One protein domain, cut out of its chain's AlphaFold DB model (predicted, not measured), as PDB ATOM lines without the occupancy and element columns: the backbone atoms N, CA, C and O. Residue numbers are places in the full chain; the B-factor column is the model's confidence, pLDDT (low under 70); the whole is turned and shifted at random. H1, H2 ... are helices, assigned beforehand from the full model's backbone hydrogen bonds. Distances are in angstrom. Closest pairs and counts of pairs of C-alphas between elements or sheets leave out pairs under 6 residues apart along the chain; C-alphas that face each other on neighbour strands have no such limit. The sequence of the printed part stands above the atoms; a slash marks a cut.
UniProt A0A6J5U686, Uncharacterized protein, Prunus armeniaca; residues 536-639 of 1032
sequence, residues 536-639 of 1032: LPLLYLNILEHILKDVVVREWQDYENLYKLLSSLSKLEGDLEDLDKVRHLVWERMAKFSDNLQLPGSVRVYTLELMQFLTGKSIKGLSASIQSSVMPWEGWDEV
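AT A GLANCE: This is residues 536 to 639 of the 1032 residues of an uncharacterized protein of Prunus armeniaca (UniProt A0A6J5U686). Four helices run nearly lengthwise in a small, incompletely closed bundle made of two helical hairpins, H1 with H2 and H3 with H4, which join where H1 packs on H3. The short helix H5 sits at the side of H2 and H4, away from H1, and an unnamed tail, residues 630 to 639, follows it. The printed part has 104 residues with five named helices, H1 to H5 in order along the chain, and no named strand; 68 residues are in these helices and the class is all helix. The whole is compact, with a radius of gyration of the C-alphas of 13.2 A, and it spans 36 by 32 by 23 A.

HOW THE PARTS SIT: H1, residues 536 to 554, touches H2, residues 559 to 568, with its residues 544 to 551 alone. Their closest C-alphas, of Ile 547 and Leu 562, are 6.5 A apart, and the two form a hairpin at a shallow tilt of 19 degrees, running opposite ways. H1 also touches H3, residues 576 to 594, with residues 536 to 544 alone; the closest C-alphas, of Pro 537 and Val 582, are 4.7 A apart, and the two run the same way at a shallow tilt of 26 degrees. H2 and H3 are apart. H3 touches H4, residues 601 to 614, with its residues 587 to 594 alone. The closest C-alphas, of Ser 594 and Arg 604, are 4.5 A apart, and this hairpin has a shallow tilt of 23 degrees, opposite ways. H2 and H4 are near each other, with 6 pairs of C-alphas within 10 A. H5, residues 624 to 629, is close to but not clearly touching H2, where the closest C-alphas, of Tyr 563 and Ser 629, are 6.5 A apart. It is likewise close to but not clearly touching H4, where those of Leu 610 and Ile 626 are 7.1 A apart. H5 is apart from H1 and H3. Every O i to N i+4 pair is within hydrogen-bond range in H2, H3 and H4, against 13 of 15 in H1 and 1 of 2 in H5.

IN THESE COORDINATES: H1 begins at C-alpha 536 (152.680, 105.908, 104.661) and is 27.7 A long from first to last C-alpha. H2 is 14.2 A long, H3 26.5 A and H4 20.2 A. H5, 8.9 A long, ends at C-alpha 629 (143.619, 116.059, 124.830).

THE WHOLE: The two C-alphas farthest apart, of Gly 574 and Gln 598, are 36.9 A apart. The printed part has no cut. The link from H1 to H2 is tight, the other three are short, and no link is long. The mean pLDDT of the printed part is 74.8; residues 553 to 558, 601 to 602, 605, 616 to 629 and 637 to 639 are under 70.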
ATOM      1  N   LEU A 536     153.504 105.233 103.648       81.00
ATOM      2  CA  LEU A 536     152.680 105.908 104.661       81.00
ATOM      3  C   LEU A 536     153.145 105.642 106.120       81.00
ATOM      4  O   LEU A 536     153.162 106.591 106.912       81.00
ATOM      5  N   PRO A 537     153.611 104.431 106.499       83.69
ATOM      6  CA  PRO A 537     154.220 104.197 107.812       83.69
ATOM      7  C   PRO A 537     155.477 105.040 108.072       83.69
ATOM      8  O   PRO A 537     155.649 105.576 109.168       83.69
ATOM      9  N   LEU A 538     156.337 105.214 107.064       81.69
ATOM     10  CA  LEU A 538     157.564 106.007 107.180       81.69
ATOM     11  C   LEU A 538     157.266 107.503 107.327       81.69
ATOM     12  O   LEU A 538     157.992 108.192 108.042       81.69
ATOM     13  N   LEU A 539     156.187 108.008 106.716       84.31
ATOM     14  CA  LEU A 539     155.710 109.381 106.929       84.31
ATOM     15  C   LEU A 539     155.419 109.633 108.415       84.31
ATOM     16  O   LEU A 539     155.989 110.551 109.010       84.31
ATOM     17  N   TYR A 540     154.557 108.809 109.017       86.62
ATOM     18  CA  TYR A 540     154.176 108.947 110.426       86.62
ATOM     19  C   TYR A 540     155.373 108.750 111.361       86.62
ATOM     20  O   TYR A 540     155.519 109.502 112.325       86.62
ATOM     21  N   LEU A 541     156.263 107.800 111.052       86.12
ATOM     22  CA  LEU A 541     157.490 107.593 111.818       86.12
ATOM     23  C   LEU A 541     158.401 108.826 111.771       86.12
ATOM     24  O   LEU A 541     158.834 109.292 112.820       86.12
ATOM     25  N   ASN A 542     158.656 109.396 110.591       84.94
ATOM     26  CA  ASN A 542     159.519 110.572 110.442       84.94
ATOM     27  C   ASN A 542     158.961 111.799 111.179       84.94
ATOM     28  O   ASN A 542     159.714 112.530 111.831       84.94
ATOM     29  N   ILE A 543     157.639 112.004 111.126       85.69
ATOM     30  CA  ILE A 543     156.973 113.071 111.882       85.69
ATOM     31  C   ILE A 543     157.127 112.820 113.388       85.69
ATOM     32  O   ILE A 543     157.518 113.733 114.119       85.69
ATOM     33  N   LEU A 544     156.888 111.588 113.850       86.75
ATOM     34  CA  LEU A 544     157.063 111.201 115.250       86.75
ATOM     35  C   LEU A 544     158.506 111.415 115.723       86.75
ATOM     36  O   LEU A 544     158.715 111.960 116.802       86.75
ATOM     37  N   GLU A 545     159.511 111.035 114.934       84.94
ATOM     38  CA  GLU A 545     160.915 111.215 115.309       84.94
ATOM     39  C   GLU A 545     161.293 112.683 115.498       84.94
ATOM     40  O   GLU A 545     162.061 113.003 116.408       84.94
ATOM     41  N   HIS A 546     160.753 113.574 114.664       82.31
ATOM     42  CA  HIS A 546     160.961 115.008 114.824       82.31
ATOM     43  C   HIS A 546     160.332 115.516 116.126       82.31
ATOM     44  O   HIS A 546     160.992 116.223 116.883       82.31
ATOM     45  N   ILE A 547     159.096 115.102 116.425       82.56
ATOM     46  CA  ILE A 547     158.403 115.482 117.666       82.56
ATOM     47  C   ILE A 547     159.169 114.965 118.888       82.56
ATOM     48  O   ILE A 547     159.421 115.719 119.821       82.56
ATOM     49  N   LEU A 548     159.594 113.698 118.881       81.31
ATOM     50  CA  LEU A 548     160.325 113.099 120.000       81.31
ATOM     51  C   LEU A 548     161.668 113.795 120.260       81.31
ATOM     52  O   LEU A 548     162.067 113.914 121.416       81.31
ATOM     53  N   LYS A 549     162.366 114.279 119.221       80.88
ATOM     54  CA  LYS A 549     163.589 115.086 119.388       80.88
ATOM     55  C   LYS A 549     163.294 116.433 120.051       80.88
ATOM     56  O   LYS A 549     164.041 116.831 120.942       80.88
ATOM     57  N   ASP A 550     162.215 117.101 119.653       74.81
ATOM     58  CA  ASP A 550     161.828 118.407 120.198       74.81
ATOM     59  C   ASP A 550     161.363 118.309 121.665       74.81
ATOM     60  O   ASP A 550     161.777 119.117 122.503       74.81
ATOM     61  N   VAL A 551     160.618 117.251 122.011       74.50
ATOM     62  CA  VAL A 551     160.146 116.966 123.383       74.50
ATOM     63  C   VAL A 551     161.303 116.859 124.385       74.50
ATOM     64  O   VAL A 551     161.185 117.342 125.511       74.50
ATOM     65  N   VAL A 552     162.449 116.296 123.981       70.44
ATOM     66  CA  VAL A 552     163.651 116.192 124.837       70.44
ATOM     67  C   VAL A 552     164.282 117.562 125.122       70.44
ATOM     68  O   VAL A 552     164.943 117.726 126.143       70.44
ATOM     69  N   VAL A 553     164.094 118.549 124.240       66.31
ATOM     70  CA  VAL A 553     164.771 119.855 124.311       66.31
ATOM     71  C   VAL A 553     163.923 120.927 125.006       66.31
ATOM     72  O   VAL A 553     164.492 121.802 125.659       66.31
ATOM     73  N   ARG A 554     162.587 120.903 124.869       57.72
ATOM     74  CA  ARG A 554     161.705 122.002 125.331       57.72
ATOM     75  C   ARG A 554     160.742 121.660 126.472       57.72
ATOM     76  O   ARG A 554     160.015 122.553 126.899       57.72
ATOM     77  N   GLU A 555     160.743 120.420 126.960       55.31
ATOM     78  CA  GLU A 555     160.029 119.860 128.130       55.31
ATOM     79  C   GLU A 555     158.497 120.095 128.269       55.31
ATOM     80  O   GLU A 555     157.870 119.295 128.955       55.31
ATOM     81  N   TRP A 556     157.852 121.104 127.649       50.66
ATOM     82  CA  TRP A 556     156.435 121.446 127.918       50.66
ATOM     83  C   TRP A 556     155.599 121.923 126.711       50.66
ATOM     84  O   TRP A 556     154.399 121.657 126.690       50.66
ATOM     85  N   GLN A 557     156.172 122.595 125.700       49.25
ATOM     86  CA  GLN A 557     155.383 123.173 124.587       49.25
ATOM     87  C   GLN A 557     155.038 122.172 123.459       49.25
ATOM     88  O   GLN A 557     154.124 122.430 122.683       49.25
ATOM     89  N   ASP A 558     155.732 121.030 123.371       56.69
ATOM     90  CA  ASP A 558     155.669 120.128 122.202       56.69
ATOM     91  C   ASP A 558     154.787 118.877 122.384       56.69
ATOM     92  O   ASP A 558     154.610 118.101 121.441       56.69
ATOM     93  N   TYR A 559     154.164 118.684 123.554       70.31
ATOM     94  CA  TYR A 559     153.236 117.560 123.754       70.31
ATOM     95  C   TYR A 559     151.955 117.689 122.923       70.31
ATOM     96  O   TYR A 559     151.358 116.677 122.573       70.31
ATOM     97  N   GLU A 560     151.558 118.905 122.535       75.75
ATOM     98  CA  GLU A 560     150.353 119.127 121.728       75.75
ATOM     99  C   GLU A 560     150.453 118.470 120.341       75.75
ATOM    100  O   GLU A 560     149.512 117.819 119.889       75.75
ATOM    101  N   ASN A 561     151.615 118.563 119.686       82.94
ATOM    102  CA  ASN A 561     151.844 117.920 118.388       82.94
ATOM    103  C   ASN A 561     151.864 116.391 118.510       82.94
ATOM    104  O   ASN A 561     151.362 115.697 117.624       82.94
ATOM    105  N   LEU A 562     152.401 115.867 119.621       83.75
ATOM    106  CA  LEU A 562     152.364 114.436 119.927       83.75
ATOM    107  C   LEU A 562     150.921 113.957 120.125       83.75
ATOM    108  O   LEU A 562     150.526 112.956 119.536       83.75
ATOM    109  N   TYR A 563     150.117 114.694 120.895       84.31
ATOM    110  CA  TYR A 563     148.705 114.378 121.106       84.31
ATOM    111  C   TYR A 563     147.928 114.360 119.795       84.31
ATOM    112  O   TYR A 563     147.190 113.416 119.539       84.31
ATOM    113  N   LYS A 564     148.123 115.364 118.934       85.69
ATOM    114  CA  LYS A 564     147.440 115.438 117.638       85.69
ATOM    115  C   LYS A 564     147.835 114.295 116.700       85.69
ATOM    116  O   LYS A 564     146.964 113.741 116.035       85.69
ATOM    117  N   LEU A 565     149.107 113.881 116.700       87.88
ATOM    118  CA  LEU A 565     149.556 112.703 115.949       87.88
ATOM    119  C   LEU A 565     148.897 111.415 116.447       87.88
ATOM    120  O   LEU A 565     148.418 110.624 115.639       87.88
ATOM    121  N   LEU A 566     148.834 111.213 117.762       87.62
ATOM    122  CA  LEU A 566     148.223 110.014 118.338       87.62
ATOM    123  C   LEU A 566     146.704 109.990 118.164       87.62
ATOM    124  O   LEU A 566     146.148 108.934 117.868       87.62
ATOM    125  N   SER A 567     146.051 111.145 118.286       85.81
ATOM    126  CA  SER A 567     144.618 111.306 118.037       85.81
ATOM    127  C   SER A 567     144.261 111.113 116.559       85.81
ATOM    128  O   SER A 567     143.200 110.578 116.266       85.81
ATOM    129  N   SER A 568     145.151 111.453 115.616       87.88
ATOM    130  CA  SER A 568     144.963 111.135 114.187       87.88
ATOM    131  C   SER A 568     144.795 109.625 113.956       87.88
ATOM    132  O   SER A 568     144.014 109.211 113.105       87.88
ATOM    133  N   LEU A 569     145.471 108.800 114.764       87.69
ATOM    134  CA  LEU A 569     145.450 107.338 114.683       87.69
ATOM    135  C   LEU A 569     144.337 106.686 115.518       87.69
ATOM    136  O   LEU A 569     144.306 105.461 115.598       87.69
ATOM    137  N   SER A 570     143.448 107.448 116.165       85.31
ATOM    138  CA  SER A 570     142.531 106.886 117.165       85.31
ATOM    139  C   SER A 570     141.360 106.104 116.578       85.31
ATOM    140  O   SER A 570     141.011 105.053 117.107       85.31
ATOM    141  N   LYS A 571     140.765 106.584 115.485       84.81
ATOM    142  CA  LYS A 571     139.579 105.974 114.869       84.81
ATOM    143  C   LYS A 571     139.950 104.924 113.825       84.81
ATOM    144  O   LYS A 571     141.016 105.003 113.217       84.81
ATOM    145  N   LEU A 572     139.061 103.957 113.604       81.12
ATOM    146  CA  LEU A 572     139.182 102.968 112.523       81.12
ATOM    147  C   LEU A 572     138.726 103.569 111.179       81.12
ATOM    148  O   LEU A 572     137.636 103.285 110.690       81.12
ATOM    149  N   GLU A 573     139.555 104.435 110.598       77.75
ATOM    150  CA  GLU A 573     139.294 105.133 109.330       77.75
ATOM    151  C   GLU A 573     140.366 104.774 108.284       77.75
ATOM    152  O   GLU A 573     141.519 104.571 108.645       77.75
ATOM    153  N   GLY A 574     140.022 104.738 106.990       79.12
ATOM    154  CA  GLY A 574     140.976 104.448 105.904       79.12
ATOM    155  C   GLY A 574     141.277 102.957 105.692       79.12
ATOM    156  O   GLY A 574     140.454 102.098 106.009       79.12
ATOM    157  N   ASP A 575     142.443 102.652 105.110       83.69
ATOM    158  CA  ASP A 575     142.919 101.271 104.954       83.69
ATOM    159  C   ASP A 575     143.387 100.722 106.308       83.69
ATOM    160  O   ASP A 575     144.350 101.216 106.903       83.69
ATOM    161  N   LEU A 576     142.686  99.698 106.796       82.56
ATOM    162  CA  LEU A 576     142.938  99.085 108.095       82.56
ATOM    163  C   LEU A 576     144.296  98.375 108.155       82.56
ATOM    164  O   LEU A 576     144.897  98.353 109.225       82.56
ATOM    165  N   GLU A 577     144.801  97.827 107.042       82.69
ATOM    166  CA  GLU A 577     146.119  97.178 107.029       82.69
ATOM    167  C   GLU A 577     147.238  98.204 107.207       82.69
ATOM    168  O   GLU A 577     148.189  97.984 107.959       82.69
ATOM    169  N   ASP A 578     147.123  99.348 106.536       83.12
ATOM    170  CA  ASP A 578     148.103 100.422 106.653       83.12
ATOM    171  C   ASP A 578     147.986 101.156 107.993       83.12
ATOM    172  O   ASP A 578     149.014 101.487 108.591       83.12
ATOM    173  N   LEU A 579     146.767 101.339 108.517       84.00
ATOM    174  CA  LEU A 579     146.542 101.848 109.872       84.00
ATOM    175  C   LEU A 579     147.204 100.941 110.916       84.00
ATOM    176  O   LEU A 579     147.883 101.442 111.814       84.00
ATOM    177  N   ASP A 580     147.044  99.622 110.788       83.25
ATOM    178  CA  ASP A 580     147.641  98.655 111.706       83.25
ATOM    179  C   ASP A 580     149.174  98.712 111.659       83.25
ATOM    180  O   ASP A 580     149.820  98.847 112.700       83.25
ATOM    181  N   LYS A 581     149.775  98.737 110.459       85.00
ATOM    182  CA  LYS A 581     151.232  98.910 110.289       85.00
ATOM    183  C   LYS A 581     151.735 100.213 110.918       85.00
ATOM    184  O   LYS A 581     152.759 100.206 111.604       85.00
ATOM    185  N   VAL A 582     151.033 101.329 110.702       85.44
ATOM    186  CA  VAL A 582     151.402 102.646 111.251       85.44
ATOM    187  C   VAL A 582     151.297 102.644 112.776       85.44
ATOM    188  O   VAL A 582     152.246 103.058 113.446       85.44
ATOM    189  N   ARG A 583     150.186 102.143 113.338       87.38
ATOM    190  CA  ARG A 583     149.985 102.023 114.792       87.38
ATOM    191  C   ARG A 583     151.081 101.171 115.430       87.38
ATOM    192  O   ARG A 583     151.681 101.613 116.409       87.38
ATOM    193  N   HIS A 584     151.418 100.021 114.843       83.31
ATOM    194  CA  HIS A 584     152.514  99.163 115.308       83.31
ATOM    195  C   HIS A 584     153.870  99.882 115.296       83.31
ATOM    196  O   HIS A 584     154.606  99.828 116.283       83.31
ATOM    197  N   LEU A 585     154.201 100.582 114.209       85.06
ATOM    198  CA  LEU A 585     155.486 101.265 114.052       85.06
ATOM    199  C   LEU A 585     155.640 102.449 115.022       85.06
ATOM    200  O   LEU A 585     156.684 102.606 115.662       85.06
ATOM    201  N   VAL A 586     154.586 103.259 115.169       86.56
ATOM    202  CA  VAL A 586     154.520 104.362 116.143       86.56
ATOM    203  C   VAL A 586     154.652 103.815 117.563       86.56
ATOM    204  O   VAL A 586     155.464 104.320 118.345       86.56
ATOM    205  N   TRP A 587     153.925 102.742 117.878       85.38
ATOM    206  CA  TRP A 587     153.972 102.090 119.182       85.38
ATOM    207  C   TRP A 587     155.367 101.550 119.516       85.38
ATOM    208  O   TRP A 587     155.905 101.841 120.585       85.38
ATOM    209  N   GLU A 588     155.995 100.805 118.600       82.94
ATOM    210  CA  GLU A 588     157.341 100.255 118.795       82.94
ATOM    211  C   GLU A 588     158.371 101.372 119.016       82.94
ATOM    212  O   GLU A 588     159.252 101.268 119.876       82.94
ATOM    213  N   ARG A 589     158.257 102.476 118.268       85.62
ATOM    214  CA  ARG A 589     159.170 103.612 118.403       85.62
ATOM    215  C   ARG A 589     158.998 104.347 119.732       85.62
ATOM    216  O   ARG A 589     160.016 104.757 120.303       85.62
ATOM    217  N   MET A 590     157.763 104.503 120.216       83.69
ATOM    218  CA  MET A 590     157.464 105.066 121.539       83.69
ATOM    219  C   MET A 590     157.954 104.155 122.667       83.69
ATOM    220  O   MET A 590     158.565 104.656 123.608       83.69
ATOM    221  N   ALA A 591     157.799 102.833 122.535       79.31
ATOM    222  CA  ALA A 591     158.346 101.858 123.481       79.31
ATOM    223  C   ALA A 591     159.880 101.954 123.573       79.31
ATOM    224  O   ALA A 591     160.450 102.086 124.651       79.31
ATOM    225  N   LYS A 592     160.574 102.003 122.426       82.00
ATOM    226  CA  LYS A 592     162.034 102.215 122.394       82.00
ATOM    227  C   LYS A 592     162.448 103.553 123.015       82.00
ATOM    228  O   LYS A 592     163.543 103.664 123.562       82.00
ATOM    229  N   PHE A 593     161.609 104.584 122.895       81.44
ATOM    230  CA  PHE A 593     161.860 105.888 123.502       81.44
ATOM    231  C   PHE A 593     161.691 105.841 125.027       81.44
ATOM    232  O   PHE A 593     162.563 106.341 125.733       81.44
ATOM    233  N   SER A 594     160.648 105.193 125.552       78.62
ATOM    234  CA  SER A 594     160.448 105.047 127.002       78.62
ATOM    235  C   SER A 594     161.489 104.140 127.673       78.62
ATOM    236  O   SER A 594     161.873 104.390 128.820       78.62
ATOM    237  N   ASP A 595     162.022 103.155 126.952       73.94
ATOM    238  CA  ASP A 595     163.090 102.268 127.430       73.94
ATOM    239  C   ASP A 595     164.486 102.927 127.439       73.94
ATOM    240  O   ASP A 595     165.430 102.384 128.019       73.94
ATOM    241  N   ASN A 596     164.650 104.113 126.840       78.38
ATOM    242  CA  ASN A 596     165.950 104.779 126.764       78.38
ATOM    243  C   ASN A 596     166.376 105.373 128.119       78.38
ATOM    244  O   ASN A 596     165.907 106.432 128.536       78.38
ATOM    245  N   LEU A 597     167.344 104.722 128.767       71.44
ATOM    246  CA  LEU A 597     167.903 105.112 130.067       71.44
ATOM    247  C   LEU A 597     168.601 106.485 130.081       71.44
ATOM    248  O   LEU A 597     168.853 107.013 131.160       71.44
ATOM    249  N   GLN A 598     168.928 107.069 128.920       72.94
ATOM    250  CA  GLN A 598     169.545 108.403 128.841       72.94
ATOM    251  C   GLN A 598     168.541 109.558 128.985       72.94
ATOM    252  O   GLN A 598     168.955 110.704 129.143       72.94
ATOM    253  N   LEU A 599     167.236 109.278 128.912       71.81
ATOM    254  CA  LEU A 599     166.188 110.291 129.020       71.81
ATOM    255  C   LEU A 599     165.770 110.532 130.480       71.81
ATOM    256  O   LEU A 599     165.816 109.599 131.290       71.81
ATOM    257  N   PRO A 600     165.294 111.744 130.826       72.81
ATOM    258  CA  PRO A 600     164.747 112.025 132.149       72.81
ATOM    259  C   PRO A 600     163.621 111.053 132.522       72.81
ATOM    260  O   PRO A 600     162.724 110.779 131.721       72.81
ATOM    261  N   GLY A 601     163.632 110.562 133.765       65.75
ATOM    262  CA  GLY A 601     162.620 109.623 134.261       65.75
ATOM    263  C   GLY A 601     161.185 110.156 134.157       65.75
ATOM    264  O   GLY A 601     160.269 109.380 133.913       65.75
ATOM    265  N   SER A 602     160.987 111.475 134.258       69.12
ATOM    266  CA  SER A 602     159.689 112.136 134.063       69.12
ATOM    267  C   SER A 602     159.135 111.953 132.645       69.12
ATOM    268  O   SER A 602     157.976 111.583 132.493       69.12
ATOM    269  N   VAL A 603     159.965 112.135 131.613       71.62
ATOM    270  CA  VAL A 603     159.578 111.985 130.195       71.62
ATOM    271  C   VAL A 603     159.285 110.521 129.861       71.62
ATOM    272  O   VAL A 603     158.330 110.215 129.143       71.62
ATOM    273  N   ARG A 604     160.076 109.598 130.421       74.06
ATOM    274  CA  ARG A 604     159.878 108.149 130.255       74.06
ATOM    275  C   ARG A 604     158.561 107.689 130.880       74.06
ATOM    276  O   ARG A 604     157.781 107.020 130.210       74.06
ATOM    277  N   VAL A 605     158.295 108.093 132.126       68.62
ATOM    278  CA  VAL A 605     157.037 107.791 132.832       68.62
ATOM    279  C   VAL A 605     155.849 108.378 132.083       68.62
ATOM    280  O   VAL A 605     154.892 107.663 131.816       68.62
ATOM    281  N   TYR A 606     155.940 109.633 131.657       71.69
ATOM    282  CA  TYR A 606     154.878 110.288 130.905       71.69
ATOM    283  C   TYR A 606     154.586 109.600 129.553       71.69
ATOM    284  O   TYR A 606     153.427 109.415 129.186       71.69
ATOM    285  N   THR A 607     155.616 109.145 128.828       75.88
ATOM    286  CA  THR A 607     155.432 108.385 127.574       75.88
ATOM    287  C   THR A 607     154.731 107.047 127.832       75.88
ATOM    288  O   THR A 607     153.867 106.647 127.057       75.88
ATOM    289  N   LEU A 608     155.064 106.369 128.936       73.75
ATOM    290  CA  LEU A 608     154.403 105.126 129.340       73.75
ATOM    291  C   LEU A 608     152.944 105.355 129.764       73.75
ATOM    292  O   LEU A 608     152.085 104.561 129.391       73.75
ATOM    293  N   GLU A 609     152.647 106.444 130.481       72.75
ATOM    294  CA  GLU A 609     151.268 106.837 130.812       72.75
ATOM    295  C   GLU A 609     150.438 107.091 129.550       72.75
ATOM    296  O   GLU A 609     149.291 106.654 129.459       72.75
ATOM    297  N   LEU A 610     151.033 107.758 128.559       75.94
ATOM    298  CA  LEU A 610     150.403 108.027 127.274       75.94
ATOM    299  C   LEU A 610     150.121 106.729 126.510       75.94
ATOM    300  O   LEU A 610     148.991 106.515 126.085       75.94
ATOM    301  N   MET A 611     151.106 105.831 126.395       78.25
ATOM    302  CA  MET A 611     150.923 104.518 125.760       78.25
ATOM    303  C   MET A 611     149.831 103.699 126.454       78.25
ATOM    304  O   MET A 611     148.991 103.102 125.788       78.25
ATOM    305  N   GLN A 612     149.792 103.706 127.787       74.12
ATOM    306  CA  GLN A 612     148.758 103.001 128.535       74.12
ATOM    307  C   GLN A 612     147.367 103.597 128.290       74.12
ATOM    308  O   GLN A 612     146.411 102.846 128.105       74.12
ATOM    309  N   PHE A 613     147.243 104.922 128.217       74.81
ATOM    310  CA  PHE A 613     145.972 105.573 127.904       74.81
ATOM    311  C   PHE A 613     145.439 105.194 126.510       74.81
ATOM    312  O   PHE A 613     144.236 104.986 126.356       74.81
ATOM    313  N   LEU A 614     146.317 105.017 125.515       79.00
ATOM    314  CA  LEU A 614     145.916 104.593 124.166       79.00
ATOM    315  C   LEU A 614     145.234 103.213 124.141       79.00
ATOM    316  O   LEU A 614     144.402 102.986 123.271       79.00
ATOM    317  N   THR A 615     145.524 102.329 125.106       72.06
ATOM    318  CA  THR A 615     144.904 100.988 125.221       72.06
ATOM    319  C   THR A 615     143.474 100.996 125.780       72.06
ATOM    320  O   THR A 615     142.870  99.941 125.948       72.06
ATOM    321  N   GLY A 616     142.918 102.160 126.137       62.25
ATOM    322  CA  GLY A 616     141.525 102.287 126.589       62.25
ATOM    323  C   GLY A 616     141.228 101.785 128.014       62.25
ATOM    324  O   GLY A 616     140.117 101.986 128.508       62.25
ATOM    325  N   LYS A 617     142.194 101.188 128.727       60.28
ATOM    326  CA  LYS A 617     142.029 100.775 130.134       60.28
ATOM    327  C   LYS A 617     142.215 101.967 131.082       60.28
ATOM    328  O   LYS A 617     143.312 102.501 131.231       60.28
ATOM    329  N   SER A 618     141.143 102.380 131.763       49.44
ATOM    330  CA  SER A 618     141.183 103.495 132.719       49.44
ATOM    331  C   SER A 618     141.768 103.067 134.071       49.44
ATOM    332  O   SER A 618     141.088 102.524 134.940       49.44
ATOM    333  N   ILE A 619     143.053 103.346 134.287       50.94
ATOM    334  CA  ILE A 619     143.630 103.300 135.635       50.94
ATOM    335  C   ILE A 619     143.366 104.645 136.319       50.94
ATOM    336  O   ILE A 619     143.636 105.713 135.764       50.94
ATOM    337  N   LYS A 620     142.811 104.606 137.538       45.56
ATOM    338  CA  LYS A 620     142.659 105.796 138.390       45.56
ATOM    339  C   LYS A 620     144.053 106.370 138.676       45.56
ATOM    340  O   LYS A 620     144.860 105.675 139.275       45.56
ATOM    341  N   GLY A 621     144.320 107.612 138.258       49.97
ATOM    342  CA  GLY A 621     145.603 108.297 138.509       49.97
ATOM    343  C   GLY A 621     146.329 108.864 137.280       49.97
ATOM    344  O   GLY A 621     147.441 109.364 137.424       49.97
ATOM    345  N   LEU A 622     145.739 108.802 136.079       53.09
ATOM    346  CA  LEU A 622     146.296 109.450 134.881       53.09
ATOM    347  C   LEU A 622     146.190 110.983 134.957       53.09
ATOM    348  O   LEU A 622     145.233 111.521 135.520       53.09
ATOM    349  N   SER A 623     147.161 111.690 134.372       58.22
ATOM    350  CA  SER A 623     147.181 113.157 134.374       58.22
ATOM    351  C   SER A 623     145.956 113.751 133.656       58.22
ATOM    352  O   SER A 623     145.564 113.315 132.570       58.22
ATOM    353  N   ALA A 624     145.353 114.788 134.250       58.47
ATOM    354  CA  ALA A 624     144.162 115.455 133.706       58.47
ATOM    355  C   ALA A 624     144.385 116.065 132.303       58.47
ATOM    356  O   ALA A 624     143.440 116.245 131.535       58.47
ATOM    357  N   SER A 625     145.641 116.360 131.947       58.03
ATOM    358  CA  SER A 625     146.040 116.854 130.627       58.03
ATOM    359  C   SER A 625     145.930 115.803 129.517       58.03
ATOM    360  O   SER A 625     145.557 116.155 128.402       58.03
ATOM    361  N   ILE A 626     146.218 114.525 129.799       66.44
ATOM    362  CA  ILE A 626     146.118 113.447 128.797       66.44
ATOM    363  C   ILE A 626     144.645 113.118 128.537       66.44
ATOM    364  O   ILE A 626     144.220 113.051 127.387       66.44
ATOM    365  N   GLN A 627     143.846 113.018 129.605       64.31
ATOM    366  CA  GLN A 627     142.415 112.694 129.523       64.31
ATOM    367  C   GLN A 627     141.588 113.727 128.743       64.31
ATOM    368  O   GLN A 627     140.519 113.395 128.243       64.31
ATOM    369  N   SER A 628     142.053 114.976 128.663       64.62
ATOM    370  CA  SER A 628     141.356 116.055 127.956       64.62
ATOM    371  C   SER A 628     141.800 116.243 126.502       64.62
ATOM    372  O   SER A 628     141.078 116.888 125.748       64.62
ATOM    373  N   SER A 629     142.958 115.701 126.101       66.12
ATOM    374  CA  SER A 629     143.619 116.059 124.830       66.12
ATOM    375  C   SER A 629     143.870 114.879 123.883       66.12
ATOM    376  O   SER A 629     144.126 115.095 122.698       66.12
ATOM    377  N   VAL A 630     143.823 113.639 124.380       74.62
ATOM    378  CA  VAL A 630     144.129 112.426 123.606       74.62
ATOM    379  C   VAL A 630     142.907 111.518 123.578       74.62
ATOM    380  O   VAL A 630     142.211 111.384 124.583       74.62
ATOM    381  N   MET A 631     142.661 110.874 122.435       77.19
ATOM    382  CA  MET A 631     141.626 109.846 122.288       77.19
ATOM    383  C   MET A 631     142.258 108.443 122.311       77.19
ATOM    384  O   MET A 631     143.304 108.249 121.685       77.19
ATOM    385  N   PRO A 632     141.656 107.460 123.008       81.25
ATOM    386  CA  PRO A 632     142.134 106.079 122.986       81.25
ATOM    387  C   PRO A 632     141.983 105.470 121.585       81.25
ATOM    388  O   PRO A 632     141.127 105.892 120.807       81.25
ATOM    389  N   TRP A 633     142.816 104.483 121.255       85.69
ATOM    390  CA  TRP A 633     142.773 103.826 119.952       85.69
ATOM    391  C   TRP A 633     141.657 102.780 119.911       85.69
ATOM    392  O   TRP A 633     141.675 101.792 120.644       85.69
ATOM    393  N   GLU A 634     140.680 102.992 119.032       80.56
ATOM    394  CA  GLU A 634     139.561 102.079 118.821       80.56
ATOM    395  C   GLU A 634     140.063 100.720 118.318       80.56
ATOM    396  O   GLU A 634     140.831 100.644 117.350       80.56
ATOM    397  N   GLY A 635     139.629  99.648 118.987       70.50
ATOM    398  CA  GLY A 635     139.971  98.267 118.639       70.50
ATOM    399  C   GLY A 635     141.425  97.871 118.913       70.50
ATOM    400  O   GLY A 635     141.830  96.781 118.520       70.50
ATOM    401  N   TRP A 636     142.216  98.724 119.572       77.44
ATOM    402  CA  TRP A 636     143.596  98.414 119.950       77.44
ATOM    403  C   TRP A 636     143.638  97.611 121.258       77.44
ATOM    404  O   TRP A 636     144.080  98.096 122.303       77.44
ATOM    405  N   ASP A 637     143.134  96.377 121.194       59.78
ATOM    406  CA  ASP A 637     143.147  95.434 122.312       59.78
ATOM    407  C   ASP A 637     144.472  94.649 122.371       59.78
ATOM    408  O   ASP A 637     145.127  94.391 121.359       59.78
ATOM    409  N   GLU A 638     144.855  94.219 123.580       52.34
ATOM    410  CA  GLU A 638     146.150  93.595 123.932       52.34
ATOM    411  C   GLU A 638     146.550  92.334 123.130       52.34
ATOM    412  O   GLU A 638     147.661  91.821 123.281       52.34
ATOM    413  N   VAL A 639     145.685  91.833 122.250       46.34
ATOM    414  CA  VAL A 639     145.915  90.630 121.441       46.34
ATOM    415  C   VAL A 639     147.045  90.832 120.413       46.34
ATOM    416  O   VAL A 639     147.749  89.882 120.073       46.34
TER     417      VAL A 639